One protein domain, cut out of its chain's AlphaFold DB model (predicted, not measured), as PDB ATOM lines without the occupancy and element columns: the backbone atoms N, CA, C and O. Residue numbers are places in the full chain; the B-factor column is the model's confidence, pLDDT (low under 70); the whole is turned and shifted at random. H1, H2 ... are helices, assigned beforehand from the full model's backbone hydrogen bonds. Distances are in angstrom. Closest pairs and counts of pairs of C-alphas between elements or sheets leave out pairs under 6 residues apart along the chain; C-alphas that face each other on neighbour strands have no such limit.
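AT A GLANCE: This is residues 122 to 212 of the 212 residues of an uncharacterized protein of Poriferisphaera corsica (UniProt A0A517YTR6). Two long helices lie side by side with a gap between them: H1 runs out, a loop of residues 161 to 167 turns the chain, and H2 folds back and reaches past the beginning of H1. The printed part has 91 residues, with two named helices, H1 then H2, and no named strand; the class is all helix. It is extended, with a radius of gyration of the C-alphas of 21.6 A, and is a rod spanning 78 by 21 by 12 A.

IN THESE COORDINATES: H1, residues 123 to 160, begins with C-alpha 123 at (-9.001, -12.027, 17.587) and is 56.4 A long from first to last C-alpha. H2, residues 168 to 210, is 63.8 A long and ends with C-alpha 210 at (2.237, -4.256, 7.124).

HOW THE PARTS SIT: H1 and H2 are near each other, with 25 pairs of C-alphas within 10 A and the closest at 8.0 A. The link between them is short, with 7 residues. In H1 and H2 every O i to N i+4 pair is within hydrogen-bond range.

THE WHOLE: The C-alphas farthest apart, those of Tyr 163 and Lys 212, are 77.9 A apart. Residues 122 to 129, 159 to 165 and 197 to 212 stand free. The printed part has no cut. Residues 158 to 169 and residue 212 have pLDDT under 70.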
ATOM      1  N   SER A 122      -8.603  -8.944  21.281       70.38
ATOM      2  CA  SER A 122      -8.075 -10.234  20.844       70.38
ATOM      3  C   SER A 122      -8.938 -10.825  19.732       70.38
ATOM      4  O   SER A 122     -10.159 -10.872  19.831       70.38
ATOM      5  N   TYR A 123      -8.320 -11.286  18.653       70.12
ATOM      6  CA  TYR A 123      -9.001 -12.027  17.587       70.12
ATOM      7  C   TYR A 123      -9.979 -13.099  18.126       70.12
ATOM      8  O   TYR A 123     -11.013 -13.384  17.522       70.12
ATOM      9  N   TRP A 124      -9.681 -13.630  19.314       73.12
ATOM     10  CA  TRP A 124     -10.549 -14.480  20.122       73.12
ATOM     11  C   TRP A 124     -11.879 -13.832  20.528       73.12
ATOM     12  O   TRP A 124     -12.906 -14.484  20.392       73.12
ATOM     13  N   ALA A 125     -11.900 -12.566  20.947       77.62
ATOM     14  CA  ALA A 125     -13.121 -11.811  21.220       77.62
ATOM     15  C   ALA A 125     -13.994 -11.665  19.963       77.62
ATOM     16  O   ALA A 125     -15.187 -11.951  20.020       77.62
ATOM     17  N   MET A 126     -13.414 -11.323  18.804       77.06
ATOM     18  CA  MET A 126     -14.192 -11.258  17.554       77.06
ATOM     19  C   MET A 126     -14.730 -12.629  17.125       77.06
ATOM     20  O   MET A 126     -15.876 -12.733  16.692       77.06
ATOM     21  N   LYS A 127     -13.943 -13.701  17.288       79.00
ATOM     22  CA  LYS A 127     -14.422 -15.071  17.050       79.00
ATOM     23  C   LYS A 127     -15.536 -15.475  18.009       79.00
ATOM     24  O   LYS A 127     -16.507 -16.088  17.568       79.00
ATOM     25  N   ALA A 128     -15.412 -15.141  19.291       82.75
ATOM     26  CA  ALA A 128     -16.421 -15.440  20.297       82.75
ATOM     27  C   ALA A 128     -17.738 -14.726  19.974       82.75
ATOM     28  O   ALA A 128     -18.778 -15.376  19.946       82.75
ATOM     29  N   VAL A 129     -17.685 -13.435  19.623       83.62
ATOM     30  CA  VAL A 129     -18.863 -12.667  19.189       83.62
ATOM     31  C   VAL A 129     -19.491 -13.290  17.941       83.62
ATOM     32  O   VAL A 129     -20.689 -13.554  17.934       83.62
ATOM     33  N   GLY A 130     -18.693 -13.614  16.917       83.31
ATOM     34  CA  GLY A 130     -19.205 -14.263  15.705       83.31
ATOM     35  C   GLY A 130     -19.872 -15.616  15.980       83.31
ATOM     36  O   GLY A 130     -20.952 -15.891  15.465       83.31
ATOM     37  N   THR A 131     -19.270 -16.439  16.843       85.25
ATOM     38  CA  THR A 131     -19.828 -17.749  17.223       85.25
ATOM     39  C   THR A 131     -21.125 -17.588  18.020       85.25
ATOM     40  O   THR A 131     -22.097 -18.291  17.752       85.25
ATOM     41  N   LEU A 132     -21.178 -16.623  18.945       87.19
ATOM     42  CA  LEU A 132     -22.374 -16.314  19.728       87.19
ATOM     43  C   LEU A 132     -23.538 -15.875  18.826       87.19
ATOM     44  O   LEU A 132     -24.655 -16.356  18.996       87.19
ATOM     45  N   CYS A 133     -23.279 -15.017  17.833       83.19
ATOM     46  CA  CYS A 133     -24.293 -14.586  16.867       83.19
ATOM     47  C   CYS A 133     -24.857 -15.759  16.052       83.19
ATOM     48  O   CYS A 133     -26.067 -15.825  15.846       83.19
ATOM     49  N   ILE A 134     -24.006 -16.700  15.628       84.62
ATOM     50  CA  ILE A 134     -24.445 -17.900  14.900       84.62
ATOM     51  C   ILE A 134     -25.354 -18.762  15.785       84.62
ATOM     52  O   ILE A 134     -26.440 -19.147  15.355       84.62
ATOM     53  N   VAL A 135     -24.949 -19.032  17.031       88.94
ATOM     54  CA  VAL A 135     -25.748 -19.834  17.976       88.94
ATOM     55  C   VAL A 135     -27.096 -19.171  18.264       88.94
ATOM     56  O   VAL A 135     -28.127 -19.838  18.209       88.94
ATOM     57  N   LEU A 136     -27.111 -17.857  18.508       85.12
ATOM     58  CA  LEU A 136     -28.348 -17.103  18.722       85.12
ATOM     59  C   LEU A 136     -29.282 -17.183  17.508       85.12
ATOM     60  O   LEU A 136     -30.480 -17.383  17.692       85.12
ATOM     61  N   GLY A 137     -28.743 -17.105  16.287       84.69
ATOM     62  CA  GLY A 137     -29.520 -17.264  15.055       84.69
ATOM     63  C   GLY A 137     -30.161 -18.650  14.903       84.69
ATOM     64  O   GLY A 137     -31.303 -18.758  14.463       84.69
ATOM     65  N   TYR A 138     -29.472 -19.722  15.307       86.75
ATOM     66  CA  TYR A 138     -30.065 -21.065  15.311       86.75
ATOM     67  C   TYR A 138     -31.152 -21.218  16.381       86.75
ATOM     68  O   TYR A 138     -32.187 -21.832  16.115       86.75
ATOM     69  N   CYS A 139     -30.959 -20.637  17.569       88.31
ATOM     70  CA  CYS A 139     -31.969 -20.659  18.627       88.31
ATOM     71  C   CYS A 139     -33.252 -19.920  18.219       88.31
ATOM     72  O   CYS A 139     -34.346 -20.438  18.438       88.31
ATOM     73  N   THR A 140     -33.142 -18.738  17.600       85.44
ATOM     74  CA  THR A 140     -34.321 -17.995  17.123       85.44
ATOM     75  C   THR A 140     -35.055 -18.749  16.018       85.44
ATOM     76  O   THR A 140     -36.284 -18.821  16.047       85.44
ATOM     77  N   LEU A 141     -34.322 -19.378  15.094       85.31
ATOM     78  CA  LEU A 141     -34.909 -20.218  14.049       85.31
ATOM     79  C   LEU A 141     -35.675 -21.412  14.640       85.31
ATOM     80  O   LEU A 141     -36.803 -21.678  14.231       85.31
ATOM     81  N   ALA A 142     -35.099 -22.107  15.623       88.69
ATOM     82  CA  ALA A 142     -35.750 -23.241  16.277       88.69
ATOM     83  C   ALA A 142     -37.047 -22.830  16.997       88.69
ATOM     84  O   ALA A 142     -38.078 -23.482  16.830       88.69
ATOM     85  N   LEU A 143     -37.022 -21.717  17.744       87.19
ATOM     86  CA  LEU A 143     -38.214 -21.175  18.409       87.19
ATOM     87  C   LEU A 143     -39.309 -20.796  17.406       87.19
ATOM     88  O   LEU A 143     -40.488 -21.043  17.663       87.19
ATOM     89  N   TYR A 144     -38.936 -20.248  16.248       86.00
ATOM     90  CA  TYR A 144     -39.889 -19.921  15.192       86.00
ATOM     91  C   TYR A 144     -40.568 -21.166  14.604       86.00
ATOM     92  O   TYR A 144     -41.782 -21.169  14.402       86.00
ATOM     93  N   VAL A 145     -39.817 -22.250  14.386       87.88
ATOM     94  CA  VAL A 145     -40.387 -23.522  13.915       87.88
ATOM     95  C   VAL A 145     -41.395 -24.078  14.924       87.88
ATOM     96  O   VAL A 145     -42.491 -24.470  14.531       87.88
ATOM     97  N   VAL A 146     -41.073 -24.058  16.223       90.81
ATOM     98  CA  VAL A 146     -42.006 -24.489  17.282       90.81
ATOM     99  C   VAL A 146     -43.274 -23.632  17.278       90.81
ATOM    100  O   VAL A 146     -44.378 -24.169  17.337       90.81
ATOM    101  N   PHE A 147     -43.133 -22.311  17.150       86.25
ATOM    102  CA  PHE A 147     -44.269 -21.397  17.054       86.25
ATOM    103  C   PHE A 147     -45.181 -21.728  15.863       86.25
ATOM    104  O   PHE A 147     -46.394 -21.828  16.040       86.25
ATOM    105  N   LEU A 148     -44.614 -21.970  14.676       84.56
ATOM    106  CA  LEU A 148     -45.386 -22.364  13.492       84.56
ATOM    107  C   LEU A 148     -46.155 -23.673  13.706       84.56
ATOM    108  O   LEU A 148     -47.328 -23.753  13.349       84.56
ATOM    109  N   VAL A 149     -45.528 -24.679  14.323       89.25
ATOM    110  CA  VAL A 149     -46.193 -25.953  14.646       89.25
ATOM    111  C   VAL A 149     -47.367 -25.730  15.602       89.25
ATOM    112  O   VAL A 149     -48.448 -26.273  15.371       89.25
ATOM    113  N   CYS A 150     -47.196 -24.895  16.632       84.75
ATOM    114  CA  CYS A 150     -48.277 -24.537  17.549       84.75
ATOM    115  C   CYS A 150     -49.434 -23.842  16.824       84.75
ATOM    116  O   CYS A 150     -50.582 -24.225  17.027       84.75
ATOM    117  N   VAL A 151     -49.153 -22.865  15.953       82.06
ATOM    118  CA  VAL A 151     -50.189 -22.170  15.169       82.06
ATOM    119  C   VAL A 151     -50.979 -23.164  14.319       82.06
ATOM    120  O   VAL A 151     -52.205 -23.161  14.376       82.06
ATOM    121  N   VAL A 152     -50.299 -24.064  13.602       84.50
ATOM    122  CA  VAL A 152     -50.957 -25.104  12.795       84.50
ATOM    123  C   VAL A 152     -51.814 -26.024  13.667       84.50
ATOM    124  O   VAL A 152     -52.956 -26.309  13.316       84.50
ATOM    125  N   MET A 153     -51.304 -26.459  14.822       86.19
ATOM    126  CA  MET A 153     -52.060 -27.291  15.766       86.19
ATOM    127  C   MET A 153     -53.316 -26.585  16.286       86.19
ATOM    128  O   MET A 153     -54.387 -27.188  16.295       86.19
ATOM    129  N   PHE A 154     -53.213 -25.309  16.667       80.50
ATOM    130  CA  PHE A 154     -54.361 -24.508  17.092       80.50
ATOM    131  C   PHE A 154     -55.367 -24.296  15.961       80.50
ATOM    132  O   PHE A 154     -56.567 -24.401  16.200       80.50
ATOM    133  N   SER A 155     -54.908 -24.056  14.729       78.94
ATOM    134  CA  SER A 155     -55.793 -23.963  13.564       78.94
ATOM    135  C   SER A 155     -56.537 -25.274  13.305       78.94
ATOM    136  O   SER A 155     -57.732 -25.243  13.032       78.94
ATOM    137  N   MET A 156     -55.869 -26.423  13.442       81.19
ATOM    138  CA  MET A 156     -56.504 -27.737  13.293       81.19
ATOM    139  C   MET A 156     -57.512 -28.018  14.414       81.19
ATOM    140  O   MET A 156     -58.608 -28.495  14.140       81.19
ATOM    141  N   LEU A 157     -57.187 -27.680  15.666       81.44
ATOM    142  CA  LEU A 157     -58.115 -27.798  16.799       81.44
ATOM    143  C   LEU A 157     -59.337 -26.884  16.636       81.44
ATOM    144  O   LEU A 157     -60.458 -27.309  16.903       81.44
ATOM    145  N   GLY A 158     -59.131 -25.657  16.152       69.88
ATOM    146  CA  GLY A 158     -60.208 -24.723  15.825       69.88
ATOM    147  C   GLY A 158     -61.076 -25.208  14.664       69.88
ATOM    148  O   GLY A 158     -62.288 -25.062  14.720       69.88
ATOM    149  N   ALA A 159     -60.494 -25.860  13.652       66.12
ATOM    150  CA  ALA A 159     -61.248 -26.458  12.547       66.12
ATOM    151  C   ALA A 159     -62.124 -27.646  12.988       66.12
ATOM    152  O   ALA A 159     -63.138 -27.926  12.357       66.12
ATOM    153  N   ILE A 160     -61.757 -28.326  14.079       66.50
ATOM    154  CA  ILE A 160     -62.582 -29.379  14.694       66.50
ATOM    155  C   ILE A 160     -63.762 -28.766  15.479       66.50
ATOM    156  O   ILE A 160     -64.784 -29.423  15.667       66.50
ATOM    157  N   GLN A 161     -63.661 -27.498  15.896       55.59
ATOM    158  CA  GLN A 161     -64.752 -26.721  16.487       55.59
ATOM    159  C   GLN A 161     -65.404 -25.798  15.444       55.59
ATOM    160  O   GLN A 161     -65.169 -24.590  15.423       55.59
ATOM    161  N   GLU A 162     -66.311 -26.317  14.621       53.59
ATOM    162  CA  GLU A 162     -67.370 -25.464  14.069       53.59
ATOM    163  C   GLU A 162     -68.158 -24.848  15.245       53.59
ATOM    164  O   GLU A 162     -69.079 -25.496  15.708       53.59
ATOM    165  N   TYR A 163     -67.792 -23.676  15.800       53.41
ATOM    166  CA  TYR A 163     -68.727 -22.821  16.572       53.41
ATOM    167  C   TYR A 163     -68.250 -21.418  17.005       53.41
ATOM    168  O   TYR A 163     -68.994 -20.747  17.716       53.41
ATOM    169  N   TYR A 164     -67.090 -20.894  16.601       52.41
ATOM    170  CA  TYR A 164     -66.797 -19.474  16.863       52.41
ATOM    171  C   TYR A 164     -66.273 -18.763  15.620       52.41
ATOM    172  O   TYR A 164     -65.265 -19.141  15.034       52.41
ATOM    173  N   ALA A 165     -67.014 -17.726  15.225       57.16
ATOM    174  CA  ALA A 165     -66.822 -16.880  14.055       57.16
ATOM    175  C   ALA A 165     -65.561 -16.003  14.160       57.16
ATOM    176  O   ALA A 165     -65.640 -14.778  14.169       57.16
ATOM    177  N   ILE A 166     -64.386 -16.621  14.245       58.94
ATOM    178  CA  ILE A 166     -63.125 -15.924  13.997       58.94
ATOM    179  C   ILE A 166     -62.953 -15.886  12.482       58.94
ATOM    180  O   ILE A 166     -62.840 -16.918  11.818       58.94
ATOM    181  N   SER A 167     -63.025 -14.683  11.917       63.56
ATOM    182  CA  SER A 167     -62.960 -14.496  10.471       63.56
ATOM    183  C   SER A 167     -61.595 -14.950   9.941       63.56
ATOM    184  O   SER A 167     -60.550 -14.590  10.481       63.56
ATOM    185  N   VAL A 168     -61.592 -15.714   8.847       65.75
ATOM    186  CA  VAL A 168     -60.391 -16.202   8.129       65.75
ATOM    187  C   VAL A 168     -59.359 -15.084   7.869       65.75
ATOM    188  O   VAL A 168     -58.159 -15.335   7.769       65.75
ATOM    189  N   VAL A 169     -59.823 -13.833   7.818       68.50
ATOM    190  CA  VAL A 169     -59.029 -12.616   7.632       68.50
ATOM    191  C   VAL A 169     -58.063 -12.346   8.796       68.50
ATOM    192  O   VAL A 169     -56.922 -11.963   8.548       68.50
ATOM    193  N   GLU A 170     -58.457 -12.582  10.052       72.81
ATOM    194  CA  GLU A 170     -57.579 -12.335  11.211       72.81
ATOM    195  C   GLU A 170     -56.419 -13.334  11.266       72.81
ATOM    196  O   GLU A 170     -55.267 -12.950  11.480       72.81
ATOM    197  N   VAL A 171     -56.692 -14.610  10.971       70.19
ATOM    198  CA  VAL A 171     -55.661 -15.658  10.908       70.19
ATOM    199  C   VAL A 171     -54.684 -15.393   9.758       70.19
ATOM    200  O   VAL A 171     -53.471 -15.522   9.935       70.19
ATOM    201  N   ALA A 172     -55.185 -14.948   8.601       73.69
ATOM    202  CA  ALA A 172     -54.348 -14.571   7.466       73.69
ATOM    203  C   ALA A 172     -53.446 -13.361   7.774       73.69
ATOM    204  O   ALA A 172     -52.276 -13.366   7.385       73.69
ATOM    205  N   MET A 173     -53.936 -12.354   8.512       74.00
ATOM    206  CA  MET A 173     -53.113 -11.210   8.928       74.00
ATOM    207  C   MET A 173     -52.022 -11.599   9.933       74.00
ATOM    208  O   MET A 173     -50.890 -11.129   9.809       74.00
ATOM    209  N   ILE A 174     -52.314 -12.497  10.881       74.25
ATOM    210  CA  ILE A 174     -51.316 -12.987  11.846       74.25
ATOM    211  C   ILE A 174     -50.231 -13.816  11.140       74.25
ATOM    212  O   ILE A 174     -49.034 -13.599  11.360       74.25
ATOM    213  N   LEU A 175     -50.625 -14.721  10.237       73.75
ATOM    214  CA  LEU A 175     -49.680 -15.512   9.442       73.75
ATOM    215  C   LEU A 175     -48.832 -14.615   8.527       73.75
ATOM    216  O   LEU A 175     -47.602 -14.719   8.538       73.75
ATOM    217  N   GLY A 176     -49.453 -13.676   7.810       74.19
ATOM    218  CA  GLY A 176     -48.760 -12.725   6.939       74.19
ATOM    219  C   GLY A 176     -47.745 -11.856   7.690       74.19
ATOM    220  O   GLY A 176     -46.593 -11.755   7.268       74.19
ATOM    221  N   GLY A 177     -48.120 -11.311   8.852       75.50
ATOM    222  CA  GLY A 177     -47.215 -10.518   9.688       75.50
ATOM    223  C   GLY A 177     -46.008 -11.318  10.192       75.50
ATOM    224  O   GLY A 177     -44.875 -10.838  10.137       75.50
ATOM    225  N   SER A 178     -46.220 -12.567  10.620       76.31
ATOM    226  CA  SER A 178     -45.136 -13.412  11.145       76.31
ATOM    227  C   SER A 178     -44.108 -13.808  10.073       76.31
ATOM    228  O   SER A 178     -42.906 -13.810  10.342       76.31
ATOM    229  N   THR A 179     -44.552 -14.082   8.842       76.44
ATOM    230  CA  THR A 179     -43.649 -14.427   7.729       76.44
ATOM    231  C   THR A 179     -42.794 -13.237   7.297       76.44
ATOM    232  O   THR A 179     -41.590 -13.394   7.098       76.44
ATOM    233  N   ALA A 180     -43.368 -12.029   7.245       75.69
ATOM    234  CA  ALA A 180     -42.624 -10.812   6.931       75.69
ATOM    235  C   ALA A 180     -41.503 -10.533   7.953       75.69
ATOM    236  O   ALA A 180     -40.391 -10.161   7.567       75.69
ATOM    237  N   ILE A 181     -41.758 -10.767   9.247       79.88
ATOM    238  CA  ILE A 181     -40.751 -10.601  10.309       79.88
ATOM    239  C   ILE A 181     -39.584 -11.572  10.108       79.88
ATOM    240  O   ILE A 181     -38.426 -11.157  10.181       79.88
ATOM    241  N   VAL A 182     -39.858 -12.841   9.799       78.06
ATOM    242  CA  VAL A 182     -38.798 -13.841   9.600       78.06
ATOM    243  C   VAL A 182     -37.991 -13.589   8.339       78.06
ATOM    244  O   VAL A 182     -36.763 -13.665   8.388       78.06
ATOM    245  N   ILE A 183     -38.639 -13.207   7.239       81.44
ATOM    246  CA  ILE A 183     -37.933 -12.809   6.015       81.44
ATOM    247  C   ILE A 183     -37.008 -11.621   6.308       81.44
ATOM    248  O   ILE A 183     -35.841 -11.635   5.921       81.44
ATOM    249  N   THR A 184     -37.491 -10.627   7.057       82.12
ATOM    250  CA  THR A 184     -36.689  -9.450   7.423       82.12
ATOM    251  C   THR A 184     -35.491  -9.833   8.296       82.12
ATOM    252  O   THR A 184     -34.375  -9.388   8.030       82.12
ATOM    253  N   GLN A 185     -35.674 -10.707   9.294       80.31
ATOM    254  CA  GLN A 185     -34.562 -11.202  10.114       80.31
ATOM    255  C   GLN A 185     -33.536 -11.992   9.295       80.31
ATOM    256  O   GLN A 185     -32.332 -11.834   9.506       80.31
ATOM    257  N   PHE A 186     -33.986 -12.796   8.332       80.06
ATOM    258  CA  PHE A 186     -33.098 -13.563   7.460       80.06
ATOM    259  C   PHE A 186     -32.257 -12.650   6.554       80.06
ATOM    260  O   PHE A 186     -31.047 -12.841   6.428       80.06
ATOM    261  N   ILE A 187     -32.866 -11.601   5.990       81.38
ATOM    262  CA  ILE A 187     -32.157 -10.590   5.190       81.38
ATOM    263  C   ILE A 187     -31.108  -9.861   6.040       81.38
ATOM    264  O   ILE A 187     -29.969  -9.700   5.598       81.38
ATOM    265  N   ILE A 188     -31.454  -9.465   7.271       83.06
ATOM    266  CA  ILE A 188     -30.512  -8.816   8.197       83.06
ATOM    267  C   ILE A 188     -29.338  -9.750   8.521       83.06
ATOM    268  O   ILE A 188     -28.188  -9.311   8.502       83.06
ATOM    269  N   ALA A 189     -29.596 -11.037   8.763       80.31
ATOM    270  CA  ALA A 189     -28.546 -12.015   9.041       80.31
ATOM    271  C   ALA A 189     -27.572 -12.177   7.859       80.31
ATOM    272  O   ALA A 189     -26.356 -12.172   8.062       80.31
ATOM    273  N   ILE A 190     -28.082 -12.248   6.624       81.12
ATOM    274  CA  ILE A 190     -27.246 -12.308   5.412       81.12
ATOM    275  C   ILE A 190     -26.423 -11.023   5.253       81.12
ATOM    276  O   ILE A 190     -25.221 -11.088   4.988       81.12
ATOM    277  N   ALA A 191     -27.043  -9.855   5.445       79.69
ATOM    278  CA  ALA A 191     -26.359  -8.570   5.339       79.69
ATOM    279  C   ALA A 191     -25.216  -8.446   6.363       79.69
ATOM    280  O   ALA A 191     -24.105  -8.051   6.003       79.69
ATOM    281  N   LEU A 192     -25.456  -8.857   7.613       82.62
ATOM    282  CA  LEU A 192     -24.433  -8.900   8.659       82.62
ATOM    283  C   LEU A 192     -23.316  -9.898   8.329       82.62
ATOM    284  O   LEU A 192     -22.143  -9.574   8.507       82.62
ATOM    285  N   GLY A 193     -23.652 -11.077   7.800       82.50
ATOM    286  CA  GLY A 193     -22.668 -12.066   7.355       82.50
ATOM    287  C   GLY A 193     -21.729 -11.517   6.275       82.50
ATOM    288  O   GLY A 193     -20.507 -11.637   6.394       82.50
ATOM    289  N   ASN A 194     -22.281 -10.837   5.267       81.44
ATOM    290  CA  ASN A 194     -21.498 -10.206   4.203       81.44
ATOM    291  C   ASN A 194     -20.632  -9.049   4.726       81.44
ATOM    292  O   ASN A 194     -19.463  -8.938   4.350       81.44
ATOM    293  N   ALA A 195     -21.167  -8.219   5.627       77.44
ATOM    294  CA  ALA A 195     -20.409  -7.138   6.258       77.44
ATOM    295  C   ALA A 195     -19.221  -7.678   7.073       77.44
ATOM    296  O   ALA A 195     -18.102  -7.178   6.946       77.44
ATOM    297  N   LEU A 196     -19.431  -8.750   7.847       81.94
ATOM    298  CA  LEU A 196     -18.371  -9.422   8.602       81.94
ATOM    299  C   LEU A 196     -17.307 -10.035   7.684       81.94
ATOM    300  O   LEU A 196     -16.116  -9.944   7.987       81.94
ATOM    301  N   HIS A 197     -17.705 -10.621   6.552       77.94
ATOM    302  CA  HIS A 197     -16.750 -11.154   5.581       77.94
ATOM    303  C   HIS A 197     -15.900 -10.042   4.953       77.94
ATOM    304  O   HIS A 197     -14.680 -10.178   4.848       77.94
ATOM    305  N   CYS A 198     -16.514  -8.907   4.611       80.31
ATOM    306  CA  CYS A 198     -15.809  -7.749   4.069       80.31
ATOM    307  C   CYS A 198     -14.811  -7.162   5.085       80.31
ATOM    308  O   CYS A 198     -13.653  -6.910   4.750       80.31
ATOM    309  N   LEU A 199     -15.215  -7.043   6.356       77.00
ATOM    310  CA  LEU A 199     -14.329  -6.624   7.447       77.00
ATOM    311  C   LEU A 199     -13.150  -7.593   7.631       77.00
ATOM    312  O   LEU A 199     -12.020  -7.153   7.858       77.00
ATOM    313  N   ARG A 200     -13.382  -8.906   7.489       86.19
ATOM    314  CA  ARG A 200     -12.318  -9.920   7.545       86.19
ATOM    315  C   ARG A 200     -11.294  -9.729   6.428       86.19
ATOM    316  O   ARG A 200     -10.095  -9.782   6.697       86.19
ATOM    317  N   ASP A 201     -11.751  -9.508   5.200       83.06
ATOM    318  CA  ASP A 201     -10.863  -9.339   4.048       83.06
ATOM    319  C   ASP A 201     -10.074  -8.025   4.130       83.06
ATOM    320  O   ASP A 201      -8.871  -8.014   3.857       83.06
ATOM    321  N   MET A 202     -10.694  -6.941   4.613       81.06
ATOM    322  CA  MET A 202      -9.978  -5.696   4.917       81.06
ATOM    323  C   MET A 202      -8.894  -5.918   5.977       81.06
ATOM    324  O   MET A 202      -7.751  -5.512   5.773       81.06
ATOM    325  N   ALA A 203      -9.203  -6.627   7.068       78.38
ATOM    326  CA  ALA A 203      -8.222  -6.932   8.109       78.38
ATOM    327  C   ALA A 203      -7.040  -7.766   7.574       78.38
ATOM    328  O   ALA A 203      -5.883  -7.500   7.912       78.38
ATOM    329  N   GLN A 204      -7.303  -8.743   6.699       84.62
ATOM    330  CA  GLN A 204      -6.251  -9.552   6.076       84.62
ATOM    331  C   GLN A 204      -5.380  -8.748   5.103       84.62
ATOM    332  O   GLN A 204      -4.159  -8.929   5.091       84.62
ATOM    333  N   ASN A 205      -5.973  -7.859   4.302       84.25
ATOM    334  CA  ASN A 205      -5.210  -7.001   3.395       84.25
ATOM    335  C   ASN A 205      -4.337  -6.000   4.154       84.25
ATOM    336  O   ASN A 205      -3.163  -5.851   3.813       84.25
ATOM    337  N   SER A 206      -4.853  -5.395   5.226       77.62
ATOM    338  CA  SER A 206      -4.066  -4.525   6.107       77.62
ATOM    339  C   SER A 206      -2.867  -5.264   6.707       77.62
ATOM    340  O   SER A 206      -1.753  -4.748   6.701       77.62
ATOM    341  N   TYR A 207      -3.050  -6.521   7.131       78.31
ATOM    342  CA  TYR A 207      -1.953  -7.350   7.638       78.31
ATOM    343  C   TYR A 207      -0.891  -7.658   6.569       78.31
ATOM    344  O   TYR A 207       0.304  -7.642   6.860       78.31
ATOM    345  N   ARG A 208      -1.294  -7.911   5.314       80.88
ATOM    346  CA  ARG A 208      -0.339  -8.133   4.209       80.88
ATOM    347  C   ARG A 208       0.466  -6.883   3.871       80.88
ATOM    348  O   ARG A 208       1.638  -7.017   3.535       80.88
ATOM    349  N   LEU A 209      -0.151  -5.704   3.940       76.75
ATOM    350  CA  LEU A 209       0.529  -4.434   3.677       76.75
ATOM    351  C   LEU A 209       1.564  -4.108   4.755       76.75
ATOM    352  O   LEU A 209       2.635  -3.628   4.419       76.75
ATOM    353  N   LEU A 210       1.292  -4.447   6.017       71.62
ATOM    354  CA  LEU A 210       2.237  -4.256   7.124       71.62
ATOM    355  C   LEU A 210       3.431  -5.226   7.101       71.62
ATOM    356  O   LEU A 210       4.416  -4.995   7.796       71.62
ATOM    357  N   LYS A 211       3.343  -6.324   6.338       78.81
ATOM    358  CA  LYS A 211       4.393  -7.354   6.255       78.81
ATOM    359  C   LYS A 211       5.388  -7.132   5.104       78.81
ATOM    360  O   LYS A 211       6.349  -7.892   5.001       78.81
ATOM    361  N   LYS A 212       5.130  -6.170   4.215       65.38
ATOM    362  CA  LYS A 212       6.046  -5.769   3.137       65.38
ATOM    363  C   LYS A 212       6.906  -4.598   3.584       65.38
ATOM    364  O   LYS A 212       8.077  -4.583   3.151       65.38
TER     365      LYS A 212